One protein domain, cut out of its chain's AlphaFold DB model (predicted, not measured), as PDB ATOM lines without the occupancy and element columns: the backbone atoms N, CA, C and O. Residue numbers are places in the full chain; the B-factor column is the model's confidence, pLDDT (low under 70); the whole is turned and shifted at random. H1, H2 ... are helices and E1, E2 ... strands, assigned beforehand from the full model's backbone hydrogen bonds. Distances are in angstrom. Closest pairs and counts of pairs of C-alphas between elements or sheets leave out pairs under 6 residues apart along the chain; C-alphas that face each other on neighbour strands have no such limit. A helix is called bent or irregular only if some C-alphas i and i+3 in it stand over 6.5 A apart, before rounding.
ATOM      1  N   THR A  40     -20.454  37.517 -31.713       94.00
ATOM      2  CA  THR A  40     -21.415  36.913 -30.785       94.00
ATOM      3  C   THR A  40     -22.423  37.971 -30.341       94.00
ATOM      4  O   THR A  40     -22.021  39.104 -30.054       94.00
ATOM      5  N   PRO A  41     -23.680  37.602 -30.043       93.88
ATOM      6  CA  PRO A  41     -24.733  38.549 -29.666       93.88
ATOM      7  C   PRO A  41     -24.475  39.327 -28.362       93.88
ATOM      8  O   PRO A  41     -25.181  40.289 -28.043       93.88
ATOM      9  N   ARG A  42     -23.488  38.893 -27.563       88.56
ATOM     10  CA  ARG A  42     -23.166  39.443 -26.235       88.56
ATOM     11  C   ARG A  42     -22.346  40.729 -26.289       88.56
ATOM     12  O   ARG A  42     -22.255  41.417 -25.270       88.56
ATOM     13  N   VAL A  43     -21.691  41.015 -27.412       85.62
ATOM     14  CA  VAL A  43     -20.776  42.149 -27.564       85.62
ATOM     15  C   VAL A  43     -21.211  42.978 -28.766       85.62
ATOM     16  O   VAL A  43     -21.716  42.456 -29.744       85.62
ATOM     17  N   GLY A  44     -21.025  44.295 -28.698       91.38
ATOM     18  CA  GLY A  44     -21.350  45.166 -29.823       91.38
ATOM     19  C   GLY A  44     -22.856  45.309 -30.053       91.38
ATOM     20  O   GLY A  44     -23.629  45.442 -29.104       91.38
ATOM     21  N   ILE A  45     -23.250  45.374 -31.326       94.00
ATOM     22  CA  ILE A  45     -24.614  45.736 -31.743       94.00
ATOM     23  C   ILE A  45     -25.574  44.543 -31.822       94.00
ATOM     24  O   ILE A  45     -26.770  44.741 -32.032       94.00
ATOM     25  N   GLY A  46     -25.078  43.320 -31.667       96.25
ATOM     26  CA  GLY A  46     -25.814  42.094 -31.944       96.25
ATOM     27  C   GLY A  46     -24.853  41.043 -32.464       96.25
ATOM     28  O   GLY A  46     -23.777  40.900 -31.901       96.25
ATOM     29  N   ASP A  47     -25.252  40.338 -33.513       97.94
ATOM     30  CA  ASP A  47     -24.478  39.248 -34.094       97.94
ATOM     31  C   ASP A  47     -24.287  39.461 -35.604       97.94
ATOM     32  O   ASP A  47     -25.264  39.576 -36.361       97.94
ATOM     33  N   VAL A  48     -23.030  39.612 -36.037       97.94
ATOM     34  CA  VAL A  48     -22.667  40.115 -37.371       97.94
ATOM     35  C   VAL A  48     -21.733  39.164 -38.122       97.94
ATOM     36  O   VAL A  48     -20.511  39.305 -38.129       97.94
ATOM     37  N   GLU A  49     -22.342  38.305 -38.929       98.12
ATOM     38  CA  GLU A  49     -21.690  37.320 -39.794       98.12
ATOM     39  C   GLU A  49     -21.665  37.783 -41.261       98.12
ATOM     40  O   GLU A  49     -22.132  37.110 -42.187       98.12
ATOM     41  N   THR A  50     -21.170  39.000 -41.495       98.25
ATOM     42  CA  THR A  50     -21.068  39.575 -42.847       98.25
ATOM     43  C   THR A  50     -19.743  39.236 -43.517       98.25
ATOM     44  O   THR A  50     -18.727  39.036 -42.853       98.25
ATOM     45  N   VAL A  51     -19.718  39.263 -44.853       98.12
ATOM     46  CA  VAL A  51     -18.487  39.093 -45.647       98.12
ATOM     47  C   VAL A  51     -17.377  40.017 -45.142       98.12
ATOM     48  O   VAL A  51     -16.264  39.573 -44.878       98.12
ATOM     49  N   SER A  52     -17.702  41.291 -44.917       97.75
ATOM     50  CA  SER A  52     -16.744  42.275 -44.412       97.75
ATOM     51  C   SER A  52     -16.324  42.024 -42.960       97.75
ATOM     52  O   SER A  52     -15.195  42.346 -42.600       97.75
ATOM     53  N   ALA A  53     -17.189  41.469 -42.104       97.31
ATOM     54  CA  ALA A  53     -16.798  41.076 -40.749       97.31
ATOM     55  C   ALA A  53     -15.784  39.924 -40.779       97.31
ATOM     56  O   ALA A  53     -14.725  40.030 -40.166       97.31
ATOM     57  N   ILE A  54     -16.049  38.903 -41.589       98.31
ATOM     58  CA  ILE A  54     -15.183  37.730 -41.750       98.31
ATOM     59  C   ILE A  54     -13.815  38.119 -42.334       98.31
ATOM     60  O   ILE A  54     -12.773  37.684 -41.843       98.31
ATOM     61  N   GLU A  55     -13.794  38.988 -43.346       97.31
ATOM     62  CA  GLU A  55     -12.546  39.481 -43.942       97.31
ATOM     63  C   GLU A  55     -11.726  40.347 -42.970       97.31
ATOM     64  O   GLU A  55     -10.493  40.299 -43.003       97.31
ATOM     65  N   ARG A  56     -12.375  41.109 -42.072       97.19
ATOM     66  CA  ARG A  56     -11.681  41.885 -41.021       97.19
ATOM     67  C   ARG A  56     -10.968  40.992 -40.007       97.19
ATOM     68  O   ARG A  56      -9.897  41.377 -39.543       97.19
ATOM     69  N   GLU A  57     -11.490  39.796 -39.749       96.50
ATOM     70  CA  GLU A  57     -10.808  38.765 -38.950       96.50
ATOM     71  C   GLU A  57      -9.661  38.071 -39.712       96.50
ATOM     72  O   GLU A  57      -8.973  37.196 -39.182       96.50
ATOM     73  N   GLY A  58      -9.402  38.474 -40.960       96.31
ATOM     74  CA  GLY A  58      -8.316  37.945 -41.785       96.31
ATOM     75  C   GLY A  58      -8.631  36.592 -42.421       96.31
ATOM     76  O   GLY A  58      -7.709  35.895 -42.853       96.31
ATOM     77  N   LEU A  59      -9.910  36.212 -42.485       96.75
ATOM     78  CA  LEU A  59     -10.363  34.971 -43.104       96.75
ATOM     79  C   LEU A  59     -10.734  35.204 -44.575       96.75
ATOM     80  O   LEU A  59     -11.405  36.171 -44.924       96.75
ATOM     81  N   SER A  60     -10.306  34.295 -45.452       94.88
ATOM     82  CA  SER A  60     -10.692  34.303 -46.867       94.88
ATOM     83  C   SER A  60     -11.967  33.493 -47.082       94.88
ATOM     84  O   SER A  60     -12.009  32.325 -46.701       94.88
ATOM     85  N   ILE A  61     -12.966  34.074 -47.748       97.25
ATOM     86  CA  ILE A  61     -14.244  33.391 -47.998       97.25
ATOM     87  C   ILE A  61     -14.153  32.458 -49.205       97.25
ATOM     88  O   ILE A  61     -14.380  31.260 -49.071       97.25
ATOM     89  N   CYS A  62     -13.799  33.002 -50.369       96.62
ATOM     90  CA  CYS A  62     -13.616  32.251 -51.605       96.62
ATOM     91  C   CYS A  62     -12.186  32.421 -52.123       96.62
ATOM     92  O   CYS A  62     -11.573  33.479 -51.954       96.62
ATOM     93  N   ASP A  63     -11.671  31.410 -52.823       94.00
ATOM     94  CA  ASP A  63     -10.425  31.559 -53.576       94.00
ATOM     95  C   ASP A  63     -10.586  32.609 -54.683       94.00
ATOM     96  O   ASP A  63     -11.674  32.800 -55.222       94.00
ATOM     97  N   LYS A  64      -9.480  33.242 -55.094       89.12
ATOM     98  CA  LYS A  64      -9.457  34.417 -55.997       89.12
ATOM     99  C   LYS A  64     -10.263  34.296 -57.301       89.12
ATOM    100  O   LYS A  64     -10.609  35.318 -57.882       89.12
ATOM    101  N   GLN A  65     -10.494  33.082 -57.798       89.50
ATOM    102  CA  GLN A  65     -11.221  32.819 -59.049       89.50
ATOM    103  C   GLN A  65     -12.717  32.509 -58.847       89.50
ATOM    104  O   GLN A  65     -13.461  32.443 -59.823       89.50
ATOM    105  N   TYR A  66     -13.153  32.311 -57.601       93.38
ATOM    106  CA  TYR A  66     -14.524  31.972 -57.237       93.38
ATOM    107  C   TYR A  66     -15.258  33.191 -56.677       93.38
ATOM    108  O   TYR A  66     -14.665  34.085 -56.079       93.38
ATOM    109  N   PHE A  67     -16.578  33.190 -56.841       94.12
ATOM    110  CA  PHE A  67     -17.467  34.240 -56.363       94.12
ATOM    111  C   PHE A  67     -18.538  33.647 -55.454       94.12
ATOM    112  O   PHE A  67     -19.001  32.526 -55.677       94.12
ATOM    113  N   ILE A  68     -18.970  34.425 -54.461       95.75
ATOM    114  CA  ILE A  68     -20.096  34.058 -53.600       95.75
ATOM    115  C   ILE A  68     -21.371  34.047 -54.444       95.75
ATOM    116  O   ILE A  68     -21.807  35.074 -54.971       95.75
ATOM    117  N   TYR A  69     -21.979  32.873 -54.571       93.75
ATOM    118  CA  TYR A  69     -23.185  32.688 -55.363       93.75
ATOM    119  C   TYR A  69     -24.444  32.663 -54.493       93.75
ATOM    120  O   TYR A  69     -25.418  33.323 -54.852       93.75
ATOM    121  N   HIS A  70     -24.398  31.984 -53.344       93.94
ATOM    122  CA  HIS A  70     -25.446  31.953 -52.316       93.94
ATOM    123  C   HIS A  70     -24.823  31.785 -50.923       93.94
ATOM    124  O   HIS A  70     -23.623  31.538 -50.798       93.94
ATOM    125  N   SER A  71     -25.659  31.898 -49.901       97.88
ATOM    126  CA  SER A  71     -25.337  31.734 -48.485       97.88
ATOM    127  C   SER A  71     -26.344  30.798 -47.826       97.88
ATOM    128  O   SER A  71     -27.501  30.704 -48.245       97.88
ATOM    129  N   GLU A  72     -25.891  30.136 -46.775       98.50
ATOM    130  CA  GLU A  72     -26.725  29.431 -45.812       98.50
ATOM    131  C   GLU A  72     -26.354  29.922 -44.423       98.50
ATOM    132  O   GLU A  72     -25.183  30.181 -44.143       98.50
ATOM    133  N   CYS A  73     -27.356  30.053 -43.567       98.56
ATOM    134  CA  CYS A  73     -27.200  30.520 -42.205       98.56
ATOM    135  C   CYS A  73     -27.841  29.534 -41.260       98.56
ATOM    136  O   CYS A  73     -28.759  28.800 -41.634       98.56
ATOM    137  N   ARG A  74     -27.360  29.517 -40.025       98.12
ATOM    138  CA  ARG A  74     -27.937  28.671 -38.998       98.12
ATOM    139  C   ARG A  74     -27.814  29.272 -37.618       98.12
ATOM    140  O   ARG A  74     -26.926  30.072 -37.373       98.12
ATOM    141  N   THR A  75     -28.691  28.840 -36.728       97.88
ATOM    142  CA  THR A  75     -28.646  29.144 -35.293       97.88
ATOM    143  C   THR A  75     -29.111  27.923 -34.516       97.88
ATOM    144  O   THR A  75     -29.860  27.084 -35.029       97.88
ATOM    145  N   HIS A  76     -28.724  27.844 -33.249       94.69
ATOM    146  CA  HIS A  76     -29.318  26.892 -32.325       94.69
ATOM    147  C   HIS A  76     -30.746  27.295 -31.932       94.69
ATOM    148  O   HIS A  76     -31.021  28.434 -31.525       94.69
ATOM    149  N   ILE A  77     -31.654  26.325 -32.005       92.19
ATOM    150  CA  ILE A  77     -32.990  26.383 -31.416       92.19
ATOM    151  C   ILE A  77     -33.160  25.134 -30.552       92.19
ATOM    152  O   ILE A  77     -33.287  24.019 -31.062       92.19
ATOM    153  N   PHE A  78     -33.156  25.336 -29.231       88.94
ATOM    154  CA  PHE A  78     -33.035  24.252 -28.252       88.94
ATOM    155  C   PHE A  78     -31.787  23.403 -28.559       88.94
ATOM    156  O   PHE A  78     -30.708  23.965 -28.732       88.94
ATOM    157  N   ASP A  79     -31.940  22.085 -28.686       89.19
ATOM    158  CA  ASP A  79     -30.846  21.147 -28.955       89.19
ATOM    159  C   ASP A  79     -30.610  20.883 -30.456       89.19
ATOM    160  O   ASP A  79     -29.855  19.981 -30.815       89.19
ATOM    161  N   ASN A  80     -31.253  21.642 -31.356       93.50
ATOM    162  CA  ASN A  80     -31.158  21.438 -32.804       93.50
ATOM    163  C   ASN A  80     -30.635  22.676 -33.538       93.50
ATOM    164  O   ASN A  80     -30.770  23.809 -33.074       93.50
ATOM    165  N   TRP A  81     -30.074  22.444 -34.724       96.12
ATOM    166  CA  TRP A  81     -29.748  23.501 -35.676       96.12
ATOM    167  C   TRP A  81     -30.965  23.821 -36.536       96.12
ATOM    168  O   TRP A  81     -31.545  22.927 -37.154       96.12
ATOM    169  N   LEU A  82     -31.321  25.100 -36.603       97.38
ATOM    170  CA  LEU A  82     -32.169  25.617 -37.666       97.38
ATOM    171  C   LEU A  82     -31.255  26.172 -38.754       97.38
ATOM    172  O   LEU A  82     -30.599  27.181 -38.518       97.38
ATOM    173  N   GLU A  83     -31.228  25.531 -39.922       97.81
ATOM    174  CA  GLU A  83     -30.536  26.038 -41.111       97.81
ATOM    175  C   GLU A  83     -31.551  26.674 -42.072       97.81
ATOM    176  O   GLU A  83     -32.652  26.151 -42.261       97.81
ATOM    177  N   PHE A  84     -31.196  27.807 -42.672       98.00
ATOM    178  CA  PHE A  84     -32.050  28.548 -43.596       98.00
ATOM    179  C   PHE A  84     -31.223  29.317 -44.634       98.00
ATOM    180  O   PHE A  84     -30.018  29.528 -44.490       98.00
ATOM    181  N   THR A  85     -31.889  29.745 -45.704       97.88
ATOM    182  CA  THR A  85     -31.323  30.611 -46.751       97.88
ATOM    183  C   THR A  85     -32.062  31.945 -46.779       97.88
ATOM    184  O   THR A  85     -33.080  32.095 -46.109       97.88
ATOM    185  N   GLU A  86     -31.627  32.883 -47.622       96.62
ATOM    186  CA  GLU A  86     -32.349  34.137 -47.892       96.62
ATOM    187  C   GLU A  86     -33.852  33.934 -48.173       96.62
ATOM    188  O   GLU A  86     -34.688  34.705 -47.705       96.62
ATOM    189  N   ARG A  87     -34.227  32.866 -48.894       96.69
ATOM    190  CA  ARG A  87     -35.639  32.576 -49.219       96.69
ATOM    191  C   ARG A  87     -36.470  32.204 -47.994       96.69
ATOM    192  O   ARG A  87     -37.655  32.523 -47.924       96.69
ATOM    193  N   ASP A  88     -35.830  31.556 -47.032       96.88
ATOM    194  CA  ASP A  88     -36.470  30.987 -45.853       96.88
ATOM    195  C   ASP A  88     -36.116  31.780 -44.589       96.88
ATOM    196  O   ASP A  88     -36.373  31.332 -43.478       96.88
ATOM    197  N   ALA A  89     -35.551  32.983 -44.734       94.62
ATOM    198  CA  ALA A  89     -35.075  33.781 -43.608       94.62
ATOM    199  C   ALA A  89     -36.194  34.237 -42.657       94.62
ATOM    200  O   ALA A  89     -35.932  34.552 -41.503       94.62
ATOM    201  N   HIS A  90     -37.450  34.199 -43.105       94.81
ATOM    202  CA  HIS A  90     -38.626  34.394 -42.254       94.81
ATOM    203  C   HIS A  90     -38.811  33.288 -41.195       94.81
ATOM    204  O   HIS A  90     -39.610  33.460 -40.278       94.81
ATOM    205  N   LEU A  91     -38.114  32.153 -41.328       94.44
ATOM    206  CA  LEU A  91     -38.072  31.089 -40.322       94.44
ATOM    207  C   LEU A  91     -37.105  31.404 -39.177       94.44
ATOM    208  O   LEU A  91     -37.159  30.731 -38.146       94.44
ATOM    209  N   ALA A  92     -36.212  32.386 -39.352       95.75
ATOM    210  CA  ALA A  92     -35.298  32.789 -38.299       95.75
ATOM    211  C   ALA A  92     -36.095  33.270 -37.069       95.75
ATOM    212  O   ALA A  92     -37.098  33.972 -37.213       95.75
ATOM    213  N   PRO A  93     -35.676  32.887 -35.853       94.69
ATOM    214  CA  PRO A  93     -36.383  33.244 -34.626       94.69
ATOM    215  C   PRO A  93     -36.240  34.729 -34.259       94.69
ATOM    216  O   PRO A  93     -37.051  35.228 -33.481       94.69
ATOM    217  N   ASP A  94     -35.232  35.410 -34.809       96.38
ATOM    218  CA  ASP A  94     -34.944  36.820 -34.557       96.38
ATOM    219  C   ASP A  94     -35.262  37.675 -35.787       96.38
ATOM    220  O   ASP A  94     -35.268  37.204 -36.930       96.38
ATOM    221  N   LYS A  95     -35.482  38.973 -35.570       96.62
ATOM    222  CA  LYS A  95     -35.622  39.936 -36.663       96.62
ATOM    223  C   LYS A  95     -34.239  40.252 -37.234       96.62
ATOM    224  O   LYS A  95     -33.459  40.968 -36.611       96.62
ATOM    225  N   LEU A  96     -33.943  39.734 -38.423       97.00
ATOM    226  CA  LEU A  96     -32.648  39.930 -39.082       97.00
ATOM    227  C   LEU A  96     -32.605  41.250 -39.867       97.00
ATOM    228  O   LEU A  96     -33.505  41.534 -40.661       97.00
ATOM    229  N   HIS A  97     -31.534  42.026 -39.683       96.31
ATOM    230  CA  HIS A  97     -31.232  43.221 -40.476       96.31
ATOM    231  C   HIS A  97     -30.733  42.836 -41.875       96.31
ATOM    232  O   HIS A  97     -31.219  43.350 -42.882       96.31
ATOM    233  N   ASN A  98     -29.800  41.881 -41.938       96.81
ATOM    234  CA  ASN A  98     -29.374  41.223 -43.169       96.81
ATOM    235  C   ASN A  98     -29.726  39.735 -43.081       96.81
ATOM    236  O   ASN A  98     -29.193  38.991 -42.257       96.81
ATOM    237  N   ALA A  99     -30.668  39.315 -43.917       96.06
ATOM    238  CA  ALA A  99     -31.400  38.067 -43.765       96.06
ATOM    239  C   ALA A  99     -30.739  36.906 -44.526       96.06
ATOM    240  O   ALA A  99     -31.350  36.299 -45.401       96.06
ATOM    241  N   CYS A 100     -29.483  36.598 -44.197       97.38
ATOM    242  CA  CYS A 100     -28.715  35.517 -44.819       97.38
ATOM    243  C   CYS A 100     -28.536  35.651 -46.340       97.38
ATOM    244  O   CYS A 100     -28.839  34.734 -47.109       97.38
ATOM    245  N   THR A 101     -28.035  36.796 -46.790       97.25
ATOM    246  CA  THR A 101     -27.815  37.079 -48.213       97.25
ATOM    247  C   THR A 101     -26.369  36.780 -48.619       97.25
ATOM    248  O   THR A 101     -25.527  36.405 -47.802       97.25
ATOM    249  N   LYS A 102     -26.015  37.019 -49.888       96.88
ATOM    250  CA  LYS A 102     -24.626  36.882 -50.370       96.88
ATOM    251  C   LYS A 102     -23.626  37.789 -49.638       96.88
ATOM    252  O   LYS A 102     -22.428  37.554 -49.745       96.88
ATOM    253  N   THR A 103     -24.095  38.826 -48.940       97.31
ATOM    254  CA  THR A 103     -23.248  39.691 -48.105       97.31
ATOM    255  C   THR A 103     -23.149  39.204 -46.655       97.31
ATOM    256  O   THR A 103     -22.372  39.766 -45.886       97.31
ATOM    257  N   GLY A 104     -23.871  38.137 -46.301       97.50
ATOM    258  CA  GLY A 104     -23.845  37.449 -45.015       97.50
ATOM    259  C   GLY A 104     -25.121  37.642 -44.196       97.50
ATOM    260  O   GLY A 104     -26.210  37.818 -44.750       97.50
ATOM    261  N   LEU A 105     -24.977  37.582 -42.873       98.31
ATOM    262  CA  LEU A 105     -26.063  37.732 -41.906       98.31
ATOM    263  C   LEU A 105     -25.750  38.848 -40.910       98.31
ATOM    264  O   LEU A 105     -24.603  39.056 -40.529       98.31
ATOM    265  N   GLU A 106     -26.782  39.581 -40.509       98.06
ATOM    266  CA  GLU A 106     -26.677  40.612 -39.481       98.06
ATOM    267  C   GLU A 106     -27.959  40.618 -38.654       98.06
ATOM    268  O   GLU A 106     -29.044  40.887 -39.180       98.06
ATOM    269  N   CYS A 107     -27.830  40.332 -37.365       98.12
ATOM    270  CA  CYS A 107     -28.868  40.519 -36.366       98.12
ATOM    271  C   CYS A 107     -28.450  41.663 -35.443       98.12
ATOM    272  O   CYS A 107     -27.321  41.691 -34.957       98.12
ATOM    273  N   ARG A 108     -29.356  42.606 -35.175       97.50
ATOM    274  CA  ARG A 108     -29.098  43.697 -34.231       97.50
ATOM    275  C   ARG A 108     -29.980  43.560 -33.006       97.50
ATOM    276  O   ARG A 108     -31.184  43.340 -33.133       97.50
ATOM    277  N   ASN A 109     -29.400  43.748 -31.826       95.88
ATOM    278  CA  ASN A 109     -30.126  43.714 -30.556       95.88
ATOM    279  C   ASN A 109     -31.205  44.811 -30.502       95.88
ATOM    280  O   ASN A 109     -32.294  44.581 -29.993       95.88
ATOM    281  N   GLU A 110     -30.942  45.980 -31.101       95.38
ATOM    282  CA  GLU A 110     -31.906  47.092 -31.185       95.38
ATOM    283  C   GLU A 110     -33.158  46.766 -32.016       95.38
ATOM    284  O   GLU A 110     -34.206  47.385 -31.834       95.38
ATOM    285  N   ASP A 111     -33.056  45.794 -32.926       95.69
ATOM    286  CA  ASP A 111     -34.160  45.354 -33.772       95.69
ATOM    287  C   ASP A 111     -35.067  44.332 -33.068       95.69
ATOM    288  O   ASP A 111     -36.177  44.068 -33.545       95.69
ATOM    289  N   GLN A 112     -34.629  43.764 -31.939       95.94
ATOM    290  CA  GLN A 112     -35.360  42.698 -31.265       95.94
ATOM    291  C   GLN A 112     -36.436  43.241 -30.314       95.94
ATOM    292  O   GLN A 112     -36.254  44.265 -29.648       95.94
ATOM    293  N   PRO A 113     -37.589  42.556 -30.211       93.31
ATOM    294  CA  PRO A 113     -38.647  42.967 -29.302       93.31
ATOM    295  C   PRO A 113     -38.202  42.840 -27.841       93.31
ATOM    296  O   PRO A 113     -37.466  41.928 -27.477       93.31
ATOM    297  N   MET A 114     -38.728  43.720 -26.983       90.25
ATOM    298  CA  MET A 114     -38.554  43.649 -25.523       90.25
ATOM    299  C   MET A 114     -37.088  43.655 -25.053       90.25
ATOM    300  O   MET A 114     -36.775  43.005 -24.059       90.25
ATOM    301  N   GLU A 115     -36.204  44.367 -25.760       79.25
ATOM    302  CA  GLU A 115     -34.762  44.413 -25.454       79.25
ATOM    303  C   GLU A 115     -34.103  43.021 -25.460       79.25
ATOM    304  O   GLU A 115     -33.097  42.782 -24.787       79.25
ATOM    305  N   ALA A 116     -34.682  42.076 -26.209       89.06
ATOM    306  CA  ALA A 116     -34.094  40.761 -26.375       89.06
ATOM    307  C   ALA A 116     -32.739  40.860 -27.088       89.06
ATOM    308  O   ALA A 116     -32.484  41.738 -27.910       89.06
ATOM    309  N   THR A 117     -31.846  39.938 -26.757       94.06
ATOM    310  CA  THR A 117     -30.564  39.798 -27.448       94.06
ATOM    311  C   THR A 117     -30.738  38.844 -28.625       94.06
ATOM    312  O   THR A 117     -31.486  37.870 -28.515       94.06
ATOM    313  N   CYS A 118     -30.044  39.108 -29.729       97.06
ATOM    314  CA  CYS A 118     -29.925  38.186 -30.852       97.06
ATOM    315  C   CYS A 118     -29.463  36.797 -30.394       97.06
ATOM    316  O   CYS A 118     -28.781  36.649 -29.372       97.06
ATOM    317  N   ARG A 119     -29.809  35.766 -31.163       96.12
ATOM    318  CA  ARG A 119     -29.136  34.469 -31.059       96.12
ATOM    319  C   ARG A 119     -27.755  34.509 -31.702       96.12
ATOM    320  O   ARG A 119     -27.391  35.482 -32.350       96.12
ATOM    321  N   ASP A 120     -27.020  33.433 -31.463       97.06
ATOM    322  CA  ASP A 120     -25.685  33.171 -31.992       97.06
ATOM    323  C   ASP A 120     -25.828  32.434 -33.332       97.06
ATOM    324  O   ASP A 120     -26.267  31.273 -33.374       97.06
ATOM    325  N   TYR A 121     -25.558  33.138 -34.426       98.06
ATOM    326  CA  TYR A 121     -25.690  32.649 -35.788       98.06
ATOM    327  C   TYR A 121     -24.344  32.257 -36.377       98.06
ATOM    328  O   TYR A 121     -23.273  32.679 -35.966       98.06
ATOM    329  N   GLN A 122     -24.424  31.431 -37.412       98.50
ATOM    330  CA  GLN A 122     -23.291  31.088 -38.254       98.50
ATOM    331  C   GLN A 122     -23.692  31.213 -39.717       98.50
ATOM    332  O   GLN A 122     -24.840  30.927 -40.072       98.50
ATOM    333  N   VAL A 123     -22.742  31.572 -40.578       98.69
ATOM    334  CA  VAL A 123     -22.947  31.668 -42.032       98.69
ATOM    335  C   VAL A 123     -21.948  30.805 -42.791       98.69
ATOM    336  O   VAL A 123     -20.778  30.715 -42.434       98.69
ATOM    337  N   ARG A 124     -22.370  30.189 -43.890       98.62
ATOM    338  CA  ARG A 124     -21.461  29.643 -44.902       98.62
ATOM    339  C   ARG A 124     -21.853  30.136 -46.282       98.62
ATOM    340  O   ARG A 124     -23.017  30.430 -46.551       98.62
ATOM    341  N   PHE A 125     -20.881  30.184 -47.177       98.38
ATOM    342  CA  PHE A 125     -21.057  30.680 -48.534       98.38
ATOM    343  C   PHE A 125     -20.805  29.573 -49.548       98.38
ATOM    344  O   PHE A 125     -19.951  28.709 -49.353       98.38
ATOM    345  N   TYR A 126     -21.542  29.608 -50.651       97.06
ATOM    346  CA  TYR A 126     -21.260  28.778 -51.811       97.06
ATOM    347  C   TYR A 126     -20.410  29.573 -52.799       97.06
ATOM    348  O   TYR A 126     -20.889  30.530 -53.415       97.06
ATOM    349  N   CYS A 127     -19.151  29.176 -52.941       96.44
ATOM    350  CA  CYS A 127     -18.182  29.759 -53.856       96.44
ATOM    351  C   CYS A 127     -18.241  29.017 -55.191       96.44
ATOM    352  O   CYS A 127     -17.939  27.827 -55.253       96.44
ATOM    353  N   ALA A 128     -18.602  29.707 -56.270       93.62
ATOM    354  CA  ALA A 128     -18.691  29.122 -57.605       93.62
ATOM    355  C   ALA A 128     -17.908  29.946 -58.627       93.62
ATOM    356  O   ALA A 128     -17.772  31.166 -58.497       93.62
ATOM    357  N   LEU A 129     -17.402  29.278 -59.663       90.31
ATOM    358  CA  LEU A 129     -16.888  29.982 -60.835       90.31
ATOM    359  C   LEU A 129     -18.025  30.785 -61.491       90.31
ATOM    360  O   LEU A 129     -19.178  30.338 -61.487       90.31
TER     361      LEU A 129
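This is residues 40 to 129 of the 317 residues of the protein "Mucin2_WxxW domain-containing protein" of Mytilus coruscus (UniProt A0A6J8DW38). Two small antiparallel sheets lie face to face as a sandwich, E1, E5 and E4 making one layer and E3, E2 and E6 the other, with their strands crossed at 37 degrees. The short helix H1 follows E1 directly and sits beside the first sheet, while the irregular helix H2 packs beside both sheets, next to E4 and E2. The printed part has 90 residues with two named helices and six named strands, in the order E1, H1, E2, E3, H2, E4, E5, E6, and the class is mixed, helices and strands. The whole is compact, with a radius of gyration of the C-alphas of 13.2 A, yet elongated, spanning 44 by 25 by 22 A.

E1, residues 46 to 50, is an edge strand and the antiparallel neighbour of E5, residues 104 to 108, with N 47 and O 107 at 2.9 A. E5 forms a hairpin with E4, residues 96 to 101, where N 106 and O 98 are 3.0 A apart. H1, residues 51 to 56, is at this sheet's level, at a height of 1.1 A; its C-alpha closest to E5 is that of Val 51, 5.6 A from that of Gly 104. E2, residues 67 to 77, is the inner strand of the other sheet. It forms a hairpin with E3, residues 80 to 84, with N 82 and O 75 at 2.9 A. On its other side is E6, residues 121 to 128, with N 124 and O 72 at 2.8 A. Across the sandwich, the closest C-alphas of E2 and E4 are those of Cys 73 and Cys 100, 5.8 A apart. H2, residues 86 to 91, is on both sheets but over none of their strands; its closest C-alpha to E4 is that of Glu 86, 5.0 A from that of Cys 100. Every O i to N i+4 pair of H1 is within hydrogen-bond range; in H2 0 of 2 are, beside 1 of 3 O i to N i+3 pairs.

E1 begins at C-alpha 46, (-25.814, 42.094, -31.944), and measures 12.2 A; H1 measures 8.7 A. E2, the longest strand, runs 30.4 A from C-alpha 67 at (-17.467, 34.240, -56.363). E3 measures 13.0 A and H2 10.0 A; H2 is irregular, with C-alphas 87 and 90 7.8 A apart. E4 measures 10.7 A, E5 13.5 A and E6 23.2 A, ending at C-alpha 128, (-18.691, 29.122, -57.605).

The two C-alphas farthest apart, those of Gln 65 and Met 114, are 44.6 A apart. The printed part has no cut. The link E5 to E6, residues 109 to 120, is long. The mean pLDDT of the printed part is 95.5, and no printed residue is under 70.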